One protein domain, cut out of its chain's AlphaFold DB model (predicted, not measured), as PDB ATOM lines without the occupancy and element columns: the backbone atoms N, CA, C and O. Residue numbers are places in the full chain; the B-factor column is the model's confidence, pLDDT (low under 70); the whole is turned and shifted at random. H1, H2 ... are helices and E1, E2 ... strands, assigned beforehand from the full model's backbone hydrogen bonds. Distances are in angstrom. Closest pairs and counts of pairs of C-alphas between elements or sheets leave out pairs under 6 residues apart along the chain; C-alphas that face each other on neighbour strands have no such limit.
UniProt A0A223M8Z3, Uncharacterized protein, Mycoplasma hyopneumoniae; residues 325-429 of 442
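What this domain is: This is residues 325 to 429 of the 442 residues of an uncharacterized protein of Mycoplasma hyopneumoniae (UniProt A0A223M8Z3). A strongly twisted slab of four parallel strands, E2, E5, E6 and E7, and a smaller sheet of E1, E3 and E4 come near each other at E2, and one long helix, H3, nearest of the elements to the middle of the whole, only grazes both, the smaller sheet with its residues 392 to 398. The two short helices H1 and H2 touch the first part of H3, while H4 packs on E7 and E6, far from the middle. The printed part has 105 residues, with four named helices and seven named strands in the order E1 E2 H1 H2 E3 E4 E5 H3 E6 H4 E7. The large sheet has the order E2 E5 E6 E7, the small one the order E1 E3 E4 and is mixed, and the class is mixed, helices and strands. The whole is compact, with a radius of gyration of the C-alphas of 13.2 A and spans of 39 by 33 by 21 A.

How they stand to each other: E1, residues 325 to 327, and E3, residues 360 to 365, are parallel neighbours with 31 degrees between their directions; N 326 and O 362 are 3.0 A apart, within hydrogen-bond range. E4, residues 368 to 370, forms a hairpin with E3, and the two are antiparallel neighbours, with N 370 and O 363 2.9 A apart. E2, residues 334 to 339, is an edge strand of the large sheet; its closest C-alpha pair with E1 is that of Leu 336 and Lys 327, 7.6 A. E2 and E5, residues 375 to 378, are parallel at 32 degrees, with N 338 and O 376 2.9 A apart. E5 and E6, residues 405 to 408, are parallel at 11 degrees, with N 407 and O 375 2.8 A apart. E6 and E7, residues 424 to 428, are parallel at 34 degrees, with N 427 and O 406 2.8 A apart. H3, residues 385 to 398, touches H1, residues 340 to 343, with its residues 385 to 389 alone; the closest C-alphas are those of Leu 343 and Ala 385, 4.5 A. H3 touches H2, residues 348 to 351, with its residues 387 to 392 alone; the closest C-alphas are those of Phe 348 and Gln 388, 5.5 A. The closest C-alphas of H3 and E3 are those of Ala 396 and Val 361, 4.8 A. H4, residues 411 to 417, is on the large sheet at a height over the sheet of 7.9 A; it lies only just over E6 and E7, with 3 of its C-alphas on each, and runs slantwise to the strands, at 42 degrees to E6 on the local plane. H3 and H4 are close but not clearly touching, with C-alphas 386 and 417 6.9 A apart, and about perpendicular at 76 degrees. E5, H3, E6 and E6, H4, E7 are strand-helix-strand units, two parallel neighbour strands with a helix between them, each with a right-handed crossover. In H3 and H4 every O i to N i+4 pair is within hydrogen-bond range; H1 and H2 are too short for such a pair.

Where its parts are: E1 begins at C-alpha 325, (-15.240, 50.502, 33.722). E2 is 17.3 A long, E3 16.8 A and H3 19.8 A, with C-alpha 385 at (-21.434, 35.023, 43.765). H4 measures 9.7 A and E7 13.2 A; E7 ends at C-alpha 428, (-34.911, 44.246, 50.898).

The domain as a whole: The two C-alphas farthest apart are those of Phe 356 and Glu 412, 40.3 A. The printed part has no cut, and no link is long. The mean pLDDT of the printed part is 94.0, and residue 356 alone is under 70.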
ATOM      1  N   ILE A 325     -14.231  49.470  33.950       98.38
ATOM      2  CA  ILE A 325     -15.240  50.502  33.722       98.38
ATOM      3  C   ILE A 325     -16.525  49.813  33.263       98.38
ATOM      4  O   ILE A 325     -16.495  49.059  32.298       98.38
ATOM      5  N   ILE A 326     -17.643  50.041  33.955       97.69
ATOM      6  CA  ILE A 326     -18.932  49.383  33.670       97.69
ATOM      7  C   ILE A 326     -20.084  50.383  33.589       97.69
ATOM      8  O   ILE A 326     -19.969  51.547  33.992       97.69
ATOM      9  N   LYS A 327     -21.207  49.913  33.047       96.00
ATOM     10  CA  LYS A 327     -22.407  50.709  32.807       96.00
ATOM     11  C   LYS A 327     -23.266  50.783  34.068       96.00
ATOM     12  O   LYS A 327     -23.738  49.773  34.584       96.00
ATOM     13  N   GLY A 328     -23.488  51.999  34.551       94.88
ATOM     14  CA  GLY A 328     -24.523  52.310  35.530       94.88
ATOM     15  C   GLY A 328     -25.852  52.631  34.850       94.88
ATOM     16  O   GLY A 328     -25.952  52.716  33.626       94.88
ATOM     17  N   GLN A 329     -26.879  52.871  35.656       91.94
ATOM     18  CA  GLN A 329     -28.187  53.318  35.186       91.94
ATOM     19  C   GLN A 329     -28.629  54.595  35.896       91.94
ATOM     20  O   GLN A 329     -28.222  54.872  37.027       91.94
ATOM     21  N   ASN A 330     -29.504  55.348  35.233       85.06
ATOM     22  CA  ASN A 330     -30.193  56.492  35.810       85.06
ATOM     23  C   ASN A 330     -31.656  56.491  35.359       85.06
ATOM     24  O   ASN A 330     -31.986  57.047  34.319       85.06
ATOM     25  N   SER A 331     -32.509  55.847  36.155       73.19
ATOM     26  CA  SER A 331     -33.966  55.826  35.968       73.19
ATOM     27  C   SER A 331     -34.602  56.453  37.213       73.19
ATOM     28  O   SER A 331     -35.071  55.754  38.108       73.19
ATOM     29  N   GLY A 332     -34.473  57.777  37.346       72.00
ATOM     30  CA  GLY A 332     -34.885  58.551  38.529       72.00
ATOM     31  C   GLY A 332     -33.819  58.671  39.629       72.00
ATOM     32  O   GLY A 332     -33.786  59.670  40.343       72.00
ATOM     33  N   SER A 333     -32.901  57.706  39.742       81.25
ATOM     34  CA  SER A 333     -31.697  57.811  40.575       81.25
ATOM     35  C   SER A 333     -30.539  56.982  40.011       81.25
ATOM     36  O   SER A 333     -30.742  55.989  39.305       81.25
ATOM     37  N   LYS A 334     -29.307  57.408  40.319       90.50
ATOM     38  CA  LYS A 334     -28.074  56.704  39.939       90.50
ATOM     39  C   LYS A 334     -28.016  55.359  40.657       90.50
ATOM     40  O   LYS A 334     -28.112  55.327  41.881       90.50
ATOM     41  N   ARG A 335     -27.826  54.269  39.917       92.19
ATOM     42  CA  ARG A 335     -27.756  52.905  40.464       92.19
ATOM     43  C   ARG A 335     -26.860  51.996  39.630       92.19
ATOM     44  O   ARG A 335     -26.602  52.277  38.458       92.19
ATOM     45  N   LEU A 336     -26.439  50.887  40.229       95.06
ATOM     46  CA  LEU A 336     -25.799  49.770  39.538       95.06
ATOM     47  C   LEU A 336     -26.627  48.501  39.744       95.06
ATOM     48  O   LEU A 336     -27.083  48.242  40.855       95.06
ATOM     49  N   ASN A 337     -26.796  47.704  38.691       93.88
ATOM     50  CA  ASN A 337     -27.580  46.476  38.762       93.88
ATOM     51  C   ASN A 337     -26.714  45.252  38.478       93.88
ATOM     52  O   ASN A 337     -25.931  45.246  37.525       93.88
ATOM     53  N   PHE A 338     -26.945  44.196  39.249       95.75
ATOM     54  CA  PHE A 338     -26.426  42.859  38.992       95.75
ATOM     55  C   PHE A 338     -27.552  41.821  38.988       95.75
ATOM     56  O   PHE A 338     -28.627  42.012  39.561       95.75
ATOM     57  N   LYS A 339     -27.273  40.675  38.375       95.81
ATOM     58  CA  LYS A 339     -27.972  39.421  38.659       95.81
ATOM     59  C   LYS A 339     -27.020  38.536  39.446       95.81
ATOM     60  O   LYS A 339     -25.836  38.481  39.110       95.81
ATOM     61  N   PHE A 340     -27.507  37.799  40.441       96.50
ATOM     62  CA  PHE A 340     -26.659  36.815  41.125       96.50
ATOM     63  C   PHE A 340     -26.085  35.774  40.159       96.50
ATOM     64  O   PHE A 340     -24.935  35.365  40.315       96.50
ATOM     65  N   SER A 341     -26.834  35.426  39.109       96.75
ATOM     66  CA  SER A 341     -26.337  34.573  38.032       96.75
ATOM     67  C   SER A 341     -25.072  35.134  37.390       96.75
ATOM     68  O   SER A 341     -24.174  34.365  37.084       96.75
ATOM     69  N   ASP A 342     -24.966  36.449  37.200       96.44
ATOM     70  CA  ASP A 342     -23.830  37.084  36.519       96.44
ATOM     71  C   ASP A 342     -22.620  37.248  37.447       96.44
ATOM     72  O   ASP A 342     -21.495  37.401  36.970       96.44
ATOM     73  N   LEU A 343     -22.863  37.198  38.761       97.81
ATOM     74  CA  LEU A 343     -21.856  37.229  39.819       97.81
ATOM     75  C   LEU A 343     -21.235  35.851  40.078       97.81
ATOM     76  O   LEU A 343     -20.055  35.784  40.408       97.81
ATOM     77  N   ASN A 344     -21.990  34.762  39.909       97.56
ATOM     78  CA  ASN A 344     -21.453  33.403  40.002       97.56
ATOM     79  C   ASN A 344     -20.475  33.140  38.840       97.56
ATOM     80  O   ASN A 344     -20.878  33.130  37.670       97.56
ATOM     81  N   GLY A 345     -19.193  32.958  39.158       96.75
ATOM     82  CA  GLY A 345     -18.102  32.868  38.187       96.75
ATOM     83  C   GLY A 345     -17.738  34.210  37.540       96.75
ATOM     84  O   GLY A 345     -17.289  34.238  36.395       96.75
ATOM     85  N   ALA A 346     -17.952  35.336  38.233       97.62
ATOM     86  CA  ALA A 346     -17.604  36.672  37.735       97.62
ATOM     87  C   ALA A 346     -16.098  36.974  37.703       97.62
ATOM     88  O   ALA A 346     -15.715  37.978  37.107       97.62
ATOM     89  N   GLN A 347     -15.260  36.137  38.326       97.81
ATOM     90  CA  GLN A 347     -13.789  36.212  38.329       97.81
ATOM     91  C   GLN A 347     -13.175  37.520  38.887       97.81
ATOM     92  O   GLN A 347     -11.998  37.799  38.660       97.81
ATOM     93  N   PHE A 348     -13.908  38.344  39.640       97.88
ATOM     94  CA  PHE A 348     -13.363  39.545  40.289       97.88
ATOM     95  C   PHE A 348     -12.263  39.224  41.306       97.88
ATOM     96  O   PHE A 348     -11.265  39.942  41.375       97.88
ATOM     97  N   THR A 349     -12.409  38.134  42.062       96.88
ATOM     98  CA  THR A 349     -11.397  37.639  43.020       96.88
ATOM     99  C   THR A 349     -10.053  37.340  42.369       96.88
ATOM    100  O   THR A 349      -9.018  37.408  43.028       96.88
ATOM    101  N   GLU A 350     -10.059  37.058  41.069       95.75
ATOM    102  CA  GLU A 350      -8.889  36.614  40.330       95.75
ATOM    103  C   GLU A 350      -8.372  37.664  39.357       95.75
ATOM    104  O   GLU A 350      -7.174  37.712  39.129       95.75
ATOM    105  N   ARG A 351      -9.213  38.494  38.738       96.94
ATOM    106  CA  ARG A 351      -8.788  39.295  37.574       96.94
ATOM    107  C   ARG A 351      -8.394  40.727  37.905       96.94
ATOM    108  O   ARG A 351      -7.745  41.376  37.086       96.94
ATOM    109  N   PHE A 352      -8.688  41.210  39.108       97.31
ATOM    110  CA  PHE A 352      -8.123  42.474  39.571       97.31
ATOM    111  C   PHE A 352      -6.634  42.333  39.901       97.31
ATOM    112  O   PHE A 352      -6.204  41.366  40.530       97.31
ATOM    113  N   ALA A 353      -5.838  43.310  39.468       93.75
ATOM    114  CA  ALA A 353      -4.424  43.386  39.807       93.75
ATOM    115  C   ALA A 353      -4.221  43.596  41.316       93.75
ATOM    116  O   ALA A 353      -5.035  44.223  41.991       93.75
ATOM    117  N   SER A 354      -3.106  43.087  41.834       83.00
ATOM    118  CA  SER A 354      -2.653  43.268  43.215       83.00
ATOM    119  C   SER A 354      -1.232  43.830  43.207       83.00
ATOM    120  O   SER A 354      -0.412  43.357  42.419       83.00
ATOM    121  N   GLY A 355      -0.910  44.799  44.069       72.19
ATOM    122  CA  GLY A 355       0.446  45.353  44.171       72.19
ATOM    123  C   GLY A 355       0.477  46.844  44.505       72.19
ATOM    124  O   GLY A 355      -0.401  47.339  45.203       72.19
ATOM    125  N   PHE A 356       1.504  47.543  44.003       59.72
ATOM    126  CA  PHE A 356       1.795  48.956  44.307       59.72
ATOM    127  C   PHE A 356       0.674  49.935  43.935       59.72
ATOM    128  O   PHE A 356       0.520  50.958  44.595       59.72
ATOM    129  N   GLU A 357      -0.111  49.627  42.904       75.81
ATOM    130  CA  GLU A 357      -1.299  50.400  42.546       75.81
ATOM    131  C   GLU A 357      -2.546  49.561  42.792       75.81
ATOM    132  O   GLU A 357      -2.697  48.471  42.232       75.81
ATOM    133  N   SER A 358      -3.449  50.085  43.619       87.31
ATOM    134  CA  SER A 358      -4.736  49.451  43.879       87.31
ATOM    135  C   SER A 358      -5.587  49.422  42.604       87.31
ATOM    136  O   SER A 358      -5.667  50.440  41.902       87.31
ATOM    137  N   PRO A 359      -6.254  48.292  42.308       95.50
ATOM    138  CA  PRO A 359      -7.179  48.209  41.189       95.50
ATOM    139  C   PRO A 359      -8.348  49.181  41.388       95.50
ATOM    140  O   PRO A 359      -8.680  49.554  42.515       95.50
ATOM    141  N   LYS A 360      -8.978  49.581  40.282       96.00
ATOM    142  CA  LYS A 360     -10.046  50.574  40.252       96.00
ATOM    143  C   LYS A 360     -11.306  50.064  39.569       96.00
ATOM    144  O   LYS A 360     -11.234  49.400  38.536       96.00
ATOM    145  N   VAL A 361     -12.460  50.456  40.098       97.62
ATOM    146  CA  VAL A 361     -13.755  50.343  39.411       97.62
ATOM    147  C   VAL A 361     -14.303  51.741  39.156       97.62
ATOM    148  O   VAL A 361     -14.343  52.578  40.059       97.62
ATOM    149  N   VAL A 362     -14.751  51.983  37.927       97.56
ATOM    150  CA  VAL A 362     -15.458  53.200  37.523       97.56
ATOM    151  C   VAL A 362     -16.819  52.806  36.968       97.56
ATOM    152  O   VAL A 362     -16.918  51.940  36.104       97.56
ATOM    153  N   VAL A 363     -17.877  53.462  37.430       97.31
ATOM    154  CA  VAL A 363     -19.226  53.260  36.891       97.31
ATOM    155  C   VAL A 363     -19.643  54.509  36.142       97.31
ATOM    156  O   VAL A 363     -19.546  55.610  36.684       97.31
ATOM    157  N   LYS A 364     -20.089  54.346  34.893       95.94
ATOM    158  CA  LYS A 364     -20.501  55.460  34.033       95.94
ATOM    159  C   LYS A 364     -21.990  55.412  33.711       95.94
ATOM    160  O   LYS A 364     -22.530  54.356  33.404       95.94
ATOM    161  N   VAL A 365     -22.624  56.579  33.700       93.94
ATOM    162  CA  VAL A 365     -23.961  56.813  33.142       93.94
ATOM    163  C   VAL A 365     -23.821  57.891  32.080       93.94
ATOM    164  O   VAL A 365     -23.304  58.967  32.375       93.94
ATOM    165  N   ASN A 366     -24.262  57.618  30.849       87.56
ATOM    166  CA  ASN A 366     -24.177  58.566  29.728       87.56
ATOM    167  C   ASN A 366     -22.762  59.162  29.562       87.56
ATOM    168  O   ASN A 366     -22.589  60.363  29.371       87.56
ATOM    169  N   GLY A 367     -21.735  58.317  29.712       86.62
ATOM    170  CA  GLY A 367     -20.323  58.703  29.615       86.62
ATOM    171  C   GLY A 367     -19.725  59.371  30.862       86.62
ATOM    172  O   GLY A 367     -18.507  59.513  30.930       86.62
ATOM    173  N   GLN A 368     -20.532  59.729  31.866       92.00
ATOM    174  CA  GLN A 368     -20.075  60.406  33.083       92.00
ATOM    175  C   GLN A 368     -19.920  59.439  34.257       92.00
ATOM    176  O   GLN A 368     -20.819  58.643  34.533       92.00
ATOM    177  N   SER A 369     -18.804  59.543  34.983       94.94
ATOM    178  CA  SER A 369     -18.575  58.773  36.209       94.94
ATOM    179  C   SER A 369     -19.595  59.126  37.293       94.94
ATOM    180  O   SER A 369     -19.914  60.298  37.515       94.94
ATOM    181  N   ILE A 370     -20.090  58.113  37.998       95.06
ATOM    182  CA  ILE A 370     -21.002  58.262  39.133       95.06
ATOM    183  C   ILE A 370     -20.396  57.682  40.414       95.06
ATOM    184  O   ILE A 370     -19.563  56.786  40.366       95.06
ATOM    185  N   TYR A 371     -20.846  58.201  41.558       94.62
ATOM    186  CA  TYR A 371     -20.401  57.830  42.905       94.62
ATOM    187  C   TYR A 371     -21.610  57.836  43.852       94.62
ATOM    188  O   TYR A 371     -22.630  58.451  43.531       94.62
ATOM    189  N   GLY A 372     -21.497  57.173  45.004       93.38
ATOM    190  CA  GLY A 372     -22.525  57.145  46.049       93.38
ATOM    191  C   GLY A 372     -23.837  56.500  45.603       93.38
ATOM    192  O   GLY A 372     -24.907  56.961  45.991       93.38
ATOM    193  N   TYR A 373     -23.769  55.487  44.738       94.50
ATOM    194  CA  TYR A 373     -24.940  54.799  44.200       94.50
ATOM    195  C   TYR A 373     -25.201  53.475  44.941       94.50
ATOM    196  O   TYR A 373     -24.250  52.778  45.309       94.50
ATOM    197  N   PRO A 374     -26.473  53.087  45.144       95.44
ATOM    198  CA  PRO A 374     -26.819  51.757  45.622       95.44
ATOM    199  C   PRO A 374     -26.644  50.697  44.527       95.44
ATOM    200  O   PRO A 374     -26.727  50.987  43.326       95.44
ATOM    201  N   ILE A 375     -26.466  49.450  44.961       96.31
ATOM    202  CA  ILE A 375     -26.509  48.270  44.092       96.31
ATOM    203  C   ILE A 375     -27.868  47.581  44.239       96.31
ATOM    204  O   ILE A 375     -28.300  47.315  45.356       96.31
ATOM    205  N   TYR A 376     -28.513  47.234  43.128       95.75
ATOM    206  CA  TYR A 376     -29.685  46.354  43.106       95.75
ATOM    207  C   TYR A 376     -29.305  45.000  42.518       95.75
ATOM    208  O   TYR A 376     -28.629  44.932  41.490       95.75
ATOM    209  N   ILE A 377     -29.736  43.918  43.163       95.88
ATOM    210  CA  ILE A 377     -29.399  42.558  42.742       95.88
ATOM    211  C   ILE A 377     -30.663  41.723  42.630       95.88
ATOM    212  O   ILE A 377     -31.455  41.656  43.570       95.88
ATOM    213  N   SER A 378     -30.824  41.074  41.481       95.62
ATOM    214  CA  SER A 378     -31.940  40.165  41.198       95.62
ATOM    215  C   SER A 378     -31.515  38.695  41.213       95.62
ATOM    216  O   SER A 378     -30.343  38.366  40.983       95.62
ATOM    217  N   GLY A 379     -32.475  37.803  41.471       95.06
ATOM    218  CA  GLY A 379     -32.261  36.359  41.571       95.06
ATOM    219  C   GLY A 379     -31.811  35.901  42.963       95.06
ATOM    220  O   GLY A 379     -31.924  36.628  43.945       95.06
ATOM    221  N   SER A 380     -31.288  34.675  43.056       94.75
ATOM    222  CA  SER A 380     -30.770  34.092  44.304       94.75
ATOM    223  C   SER A 380     -29.262  33.844  44.228       94.75
ATOM    224  O   SER A 380     -28.772  33.504  43.152       94.75
ATOM    225  N   PRO A 381     -28.519  34.000  45.339       95.62
ATOM    226  CA  PRO A 381     -27.088  33.726  45.370       95.62
ATOM    227  C   PRO A 381     -26.807  32.240  45.129       95.62
ATOM    228  O   PRO A 381     -27.458  31.372  45.707       95.62
ATOM    229  N   GLU A 382     -25.794  31.967  44.312       94.75
ATOM    230  CA  GLU A 382     -25.312  30.627  43.975       94.75
ATOM    231  C   GLU A 382     -23.783  30.639  43.880       94.75
ATOM    232  O   GLU A 382     -23.187  31.671  43.558       94.75
ATOM    233  N   GLY A 383     -23.156  29.485  44.125       96.12
ATOM    234  CA  GLY A 383     -21.713  29.309  43.959       96.12
ATOM    235  C   GLY A 383     -20.899  30.352  44.725       96.12
ATOM    236  O   GLY A 383     -21.071  30.531  45.930       96.12
ATOM    237  N   ASP A 384     -20.015  31.047  44.013       97.56
ATOM    238  CA  ASP A 384     -19.100  32.040  44.578       97.56
ATOM    239  C   ASP A 384     -19.628  33.487  44.507       97.56
ATOM    240  O   ASP A 384     -18.906  34.416  44.885       97.56
ATOM    241  N   ALA A 385     -20.884  33.702  44.086       98.00
ATOM    242  CA  ALA A 385     -21.434  35.023  43.765       98.00
ATOM    243  C   ALA A 385     -21.270  36.068  44.883       98.00
ATOM    244  O   ALA A 385     -20.955  37.227  44.608       98.00
ATOM    245  N   ILE A 386     -21.454  35.668  46.149       97.75
ATOM    246  CA  ILE A 386     -21.291  36.565  47.307       97.75
ATOM    247  C   ILE A 386     -19.829  37.018  47.437       97.75
ATOM    248  O   ILE A 386     -19.571  38.205  47.624       97.75
ATOM    249  N   SER A 387     -18.871  36.099  47.284       98.00
ATOM    250  CA  SER A 387     -17.438  36.415  47.369       98.00
ATOM    251  C   SER A 387     -16.976  37.308  46.212       98.00
ATOM    252  O   SER A 387     -16.206  38.249  46.416       98.00
ATOM    253  N   GLN A 388     -17.523  37.087  45.011       98.31
ATOM    254  CA  GLN A 388     -17.253  37.914  43.839       98.31
ATOM    255  C   GLN A 388     -17.774  39.339  44.036       98.31
ATOM    256  O   GLN A 388     -17.047  40.310  43.819       98.31
ATOM    257  N   LEU A 389     -19.011  39.481  44.517       98.06
ATOM    258  CA  LEU A 389     -19.598  40.779  44.836       98.06
ATOM    259  C   LEU A 389     -18.846  41.497  45.961       98.06
ATOM    260  O   LEU A 389     -18.611  42.701  45.869       98.06
ATOM    261  N   GLN A 390     -18.427  40.769  46.997       97.94
ATOM    262  CA  GLN A 390     -17.598  41.324  48.062       97.94
ATOM    263  C   GLN A 390     -16.298  41.900  47.499       97.94
ATOM    264  O   GLN A 390     -15.951  43.036  47.833       97.94
ATOM    265  N   LYS A 391     -15.616  41.170  46.604       97.81
ATOM    266  CA  LYS A 391     -14.400  41.677  45.965       97.81
ATOM    267  C   LYS A 391     -14.671  42.908  45.105       97.81
ATOM    268  O   LYS A 391     -13.902  43.865  45.152       97.81
ATOM    269  N   PHE A 392     -15.763  42.909  44.342       97.88
ATOM    270  CA  PHE A 392     -16.169  44.076  43.562       97.88
ATOM    271  C   PHE A 392     -16.354  45.315  44.453       97.88
ATOM    272  O   PHE A 392     -15.791  46.366  44.154       97.88
ATOM    273  N   ILE A 393     -17.085  45.188  45.568       97.44
ATOM    274  CA  ILE A 393     -17.337  46.292  46.510       97.44
ATOM    275  C   ILE A 393     -16.039  46.772  47.159       97.44
ATOM    276  O   ILE A 393     -15.837  47.977  47.271       97.44
ATOM    277  N   GLU A 394     -15.154  45.858  47.563       96.69
ATOM    278  CA  GLU A 394     -13.833  46.189  48.113       96.69
ATOM    279  C   GLU A 394     -13.054  47.101  47.154       96.69
ATOM    280  O   GLU A 394     -12.623  48.190  47.538       96.69
ATOM    281  N   VAL A 395     -12.939  46.698  45.885       96.94
ATOM    282  CA  VAL A 395     -12.209  47.459  44.863       96.94
ATOM    283  C   VAL A 395     -12.921  48.773  44.532       96.94
ATOM    284  O   VAL A 395     -12.291  49.832  44.472       96.94
ATOM    285  N   ALA A 396     -14.243  48.746  44.355       96.88
ATOM    286  CA  ALA A 396     -15.025  49.934  44.032       96.88
ATOM    287  C   ALA A 396     -14.972  50.982  45.151       96.88
ATOM    288  O   ALA A 396     -14.725  52.160  44.873       96.88
ATOM    289  N   ASN A 397     -15.112  50.583  46.415       96.25
ATOM    290  CA  ASN A 397     -15.009  51.507  47.544       96.25
ATOM    291  C   ASN A 397     -13.574  51.976  47.783       96.25
ATOM    292  O   ASN A 397     -13.385  53.159  48.062       96.25
ATOM    293  N   GLY A 398     -12.568  51.126  47.548       94.00
ATOM    294  CA  GLY A 398     -11.161  51.546  47.495       94.00
ATOM    295  C   GLY A 398     -10.876  52.594  46.408       94.00
ATOM    296  O   GLY A 398      -9.943  53.381  46.535       94.00
ATOM    297  N   SER A 399     -11.724  52.661  45.376       91.81
ATOM    298  CA  SER A 399     -11.680  53.674  44.308       91.81
ATOM    299  C   SER A 399     -12.511  54.929  44.604       91.81
ATOM    300  O   SER A 399     -12.645  55.789  43.733       91.81
ATOM    301  N   GLY A 400     -13.126  55.027  45.787       93.69
ATOM    302  CA  GLY A 400     -13.979  56.152  46.173       93.69
ATOM    303  C   GLY A 400     -15.430  56.077  45.681       93.69
ATOM    304  O   GLY A 400     -16.125  57.087  45.729       93.69
ATOM    305  N   ASN A 401     -15.928  54.915  45.226       95.06
ATOM    306  CA  ASN A 401     -17.326  54.794  44.773       95.06
ATOM    307  C   ASN A 401     -18.351  54.977  45.904       95.06
ATOM    308  O   ASN A 401     -19.479  55.368  45.615       95.06
ATOM    309  N   GLY A 402     -17.989  54.731  47.168       94.50
ATOM    310  CA  GLY A 402     -18.861  54.998  48.318       94.50
ATOM    311  C   GLY A 402     -20.150  54.167  48.346       94.50
ATOM    312  O   GLY A 402     -21.185  54.653  48.794       94.50
ATOM    313  N   ILE A 403     -20.106  52.930  47.850       96.25
ATOM    314  CA  ILE A 403     -21.224  51.984  47.877       96.25
ATOM    315  C   ILE A 403     -21.497  51.595  49.331       96.25
ATOM    316  O   ILE A 403     -20.693  50.902  49.956       96.25
ATOM    317  N   SER A 404     -22.639  52.022  49.860       96.44
ATOM    318  CA  SER A 404     -23.057  51.756  51.244       96.44
ATOM    319  C   SER A 404     -24.308  50.881  51.348       96.44
ATOM    320  O   SER A 404     -24.598  50.357  52.423       96.44
ATOM    321  N   GLN A 405     -25.041  50.695  50.245       97.25
ATOM    322  CA  GLN A 405     -26.346  50.036  50.232       97.25
ATOM    323  C   GLN A 405     -26.459  49.029  49.085       97.25
ATOM    324  O   GLN A 405     -26.160  49.343  47.929       97.25
ATOM    325  N   ILE A 406     -26.942  47.833  49.416       97.62
ATOM    326  CA  ILE A 406     -27.307  46.770  48.480       97.62
ATOM    327  C   ILE A 406     -28.773  46.416  48.714       97.62
ATOM    328  O   ILE A 406     -29.181  46.203  49.853       97.62
ATOM    329  N   TYR A 407     -29.548  46.309  47.643       97.19
ATOM    330  CA  TYR A 407     -30.946  45.900  47.673       97.19
ATOM    331  C   TYR A 407     -31.122  44.544  46.988       97.19
ATOM    332  O   TYR A 407     -30.693  44.362  45.847       97.19
ATOM    333  N   VAL A 408     -31.766  43.609  47.686       96.88
ATOM    334  CA  VAL A 408     -32.148  42.280  47.183       96.88
ATOM    335  C   VAL A 408     -33.669  42.108  47.181       96.88
ATOM    336  O   VAL A 408     -34.394  42.833  47.863       96.88
ATOM    337  N   GLU A 409     -34.173  41.134  46.423       95.19
ATOM    338  CA  GLU A 409     -35.607  41.031  46.104       95.19
ATOM    339  C   GLU A 409     -36.500  40.529  47.255       95.19
ATOM    340  O   GLU A 409     -37.710  40.772  47.228       95.19
ATOM    341  N   SER A 410     -35.947  39.833  48.257       95.31
ATOM    342  CA  SER A 410     -36.722  39.252  49.365       95.31
ATOM    343  C   SER A 410     -35.909  39.078  50.655       95.31
ATOM    344  O   SER A 410     -34.677  39.027  50.634       95.31
ATOM    345  N   GLU A 411     -36.605  38.929  51.789       96.19
ATOM    346  CA  GLU A 411     -35.963  38.646  53.083       96.19
ATOM    347  C   GLU A 411     -35.285  37.267  53.091       96.19
ATOM    348  O   GLU A 411     -34.247  37.091  53.717       96.19
ATOM    349  N   GLU A 412     -35.812  36.297  52.337       96.00
ATOM    350  CA  GLU A 412     -35.168  34.990  52.169       96.00
ATOM    351  C   GLU A 412     -33.781  35.132  51.524       96.00
ATOM    352  O   GLU A 412     -32.810  34.538  51.996       96.00
ATOM    353  N   ILE A 413     -33.669  35.949  50.473       95.88
ATOM    354  CA  ILE A 413     -32.387  36.211  49.808       95.88
ATOM    355  C   ILE A 413     -31.449  36.953  50.759       95.88
ATOM    356  O   ILE A 413     -30.289  36.569  50.891       95.88
ATOM    357  N   LYS A 414     -31.948  37.967  51.472       96.44
ATOM    358  CA  LYS A 414     -31.162  38.691  52.477       96.44
ATOM    359  C   LYS A 414     -30.633  37.759  53.571       96.44
ATOM    360  O   LYS A 414     -29.468  37.871  53.932       96.44
ATOM    361  N   ASN A 415     -31.426  36.792  54.032       95.62
ATOM    362  CA  ASN A 415     -30.985  35.789  55.005       95.62
ATOM    363  C   ASN A 415     -29.871  34.881  54.458       95.62
ATOM    364  O   ASN A 415     -28.984  34.496  55.215       95.62
ATOM    365  N   LYS A 416     -29.882  34.560  53.154       95.19
ATOM    366  CA  LYS A 416     -28.807  33.787  52.496       95.19
ATOM    367  C   LYS A 416     -27.524  34.600  52.313       95.19
ATOM    368  O   LYS A 416     -26.432  34.056  52.414       95.19
ATOM    369  N   VAL A 417     -27.664  35.887  52.008       94.75
ATOM    370  CA  VAL A 417     -26.547  36.805  51.749       94.75
ATOM    371  C   VAL A 417     -25.881  37.275  53.045       94.75
ATOM    372  O   VAL A 417     -24.664  37.426  53.093       94.75
ATOM    373  N   GLY A 418     -26.679  37.495  54.089       95.31
ATOM    374  CA  GLY A 418     -26.263  38.120  55.337       95.31
ATOM    375  C   GLY A 418     -26.606  39.616  55.403       95.31
ATOM    376  O   GLY A 418     -27.034  40.222  54.418       95.31
ATOM    377  N   PRO A 419     -26.436  40.237  56.586       95.44
ATOM    378  CA  PRO A 419     -26.803  41.636  56.817       95.44
ATOM    379  C   PRO A 419     -25.876  42.641  56.110       95.44
ATOM    380  O   PRO A 419     -26.245  43.806  55.947       95.44
ATOM    381  N   THR A 420     -24.681  42.213  55.697       96.94
ATOM    382  CA  THR A 420     -23.670  43.044  55.033       96.94
ATOM    383  C   THR A 420     -22.905  42.249  53.977       96.94
ATOM    384  O   THR A 420     -22.748  41.036  54.091       96.94
ATOM    385  N   ILE A 421     -22.377  42.949  52.968       95.44
ATOM    386  CA  ILE A 421     -21.360  42.422  52.047       95.44
ATOM    387  C   ILE A 421     -20.236  43.451  51.951       95.44
ATOM    388  O   ILE A 421     -20.437  44.576  51.484       95.44
ATOM    389  N   GLY A 422     -19.042  43.076  52.409       91.81
ATOM    390  CA  GLY A 422     -17.938  44.021  52.552       91.81
ATOM    391  C   GLY A 422     -18.326  45.168  53.490       91.81
ATOM    392  O   GLY A 422     -18.621  44.946  54.660       91.81
ATOM    393  N   THR A 423     -18.336  46.394  52.968       92.88
ATOM    394  CA  THR A 423     -18.685  47.613  53.723       92.88
ATOM    395  C   THR A 423     -20.134  48.072  53.533       92.88
ATOM    396  O   THR A 423     -20.551  49.030  54.180       92.88
ATOM    397  N   ALA A 424     -20.914  47.403  52.678       96.94
ATOM    398  CA  ALA A 424     -22.280  47.803  52.355       96.94
ATOM    399  C   ALA A 424     -23.327  46.999  53.146       96.94
ATOM    400  O   ALA A 424     -23.170  45.795  53.370       96.94
ATOM    401  N   GLN A 425     -24.411  47.667  53.544       97.88
ATOM    402  CA  GLN A 425     -25.556  47.061  54.231       97.88
ATOM    403  C   GLN A 425     -26.552  46.475  53.227       97.88
ATOM    404  O   GLN A 425     -26.802  47.070  52.176       97.88
ATOM    405  N   VAL A 426     -27.134  45.322  53.562       97.81
ATOM    406  CA  VAL A 426     -28.098  44.615  52.709       97.81
ATOM    407  C   VAL A 426     -29.525  44.885  53.179       97.81
ATOM    408  O   VAL A 426     -29.896  44.601  54.320       97.81
ATOM    409  N   PHE A 427     -30.351  45.387  52.268       97.56
ATOM    410  CA  PHE A 427     -31.763  45.688  52.469       97.56
ATOM    411  C   PHE A 427     -32.631  44.888  51.502       97.56
ATOM    412  O   PHE A 427     -32.181  44.457  50.442       97.56
ATOM    413  N   VAL A 428     -33.906  44.731  51.846       96.00
ATOM    414  CA  VAL A 428     -34.911  44.246  50.898       96.00
ATOM    415  C   VAL A 428     -35.485  45.444  50.153       96.00
ATOM    416  O   VAL A 428     -35.926  46.411  50.772       96.00
ATOM    417  N   GLY A 429     -35.478  45.391  48.826       88.19
ATOM    418  CA  GLY A 429     -36.023  46.447  47.982       88.19
ATOM    419  C   GLY A 429     -36.036  46.038  46.518       88.19
ATOM    420  O   GLY A 429     -35.161  45.312  46.053       88.19
TER     421      GLY A 429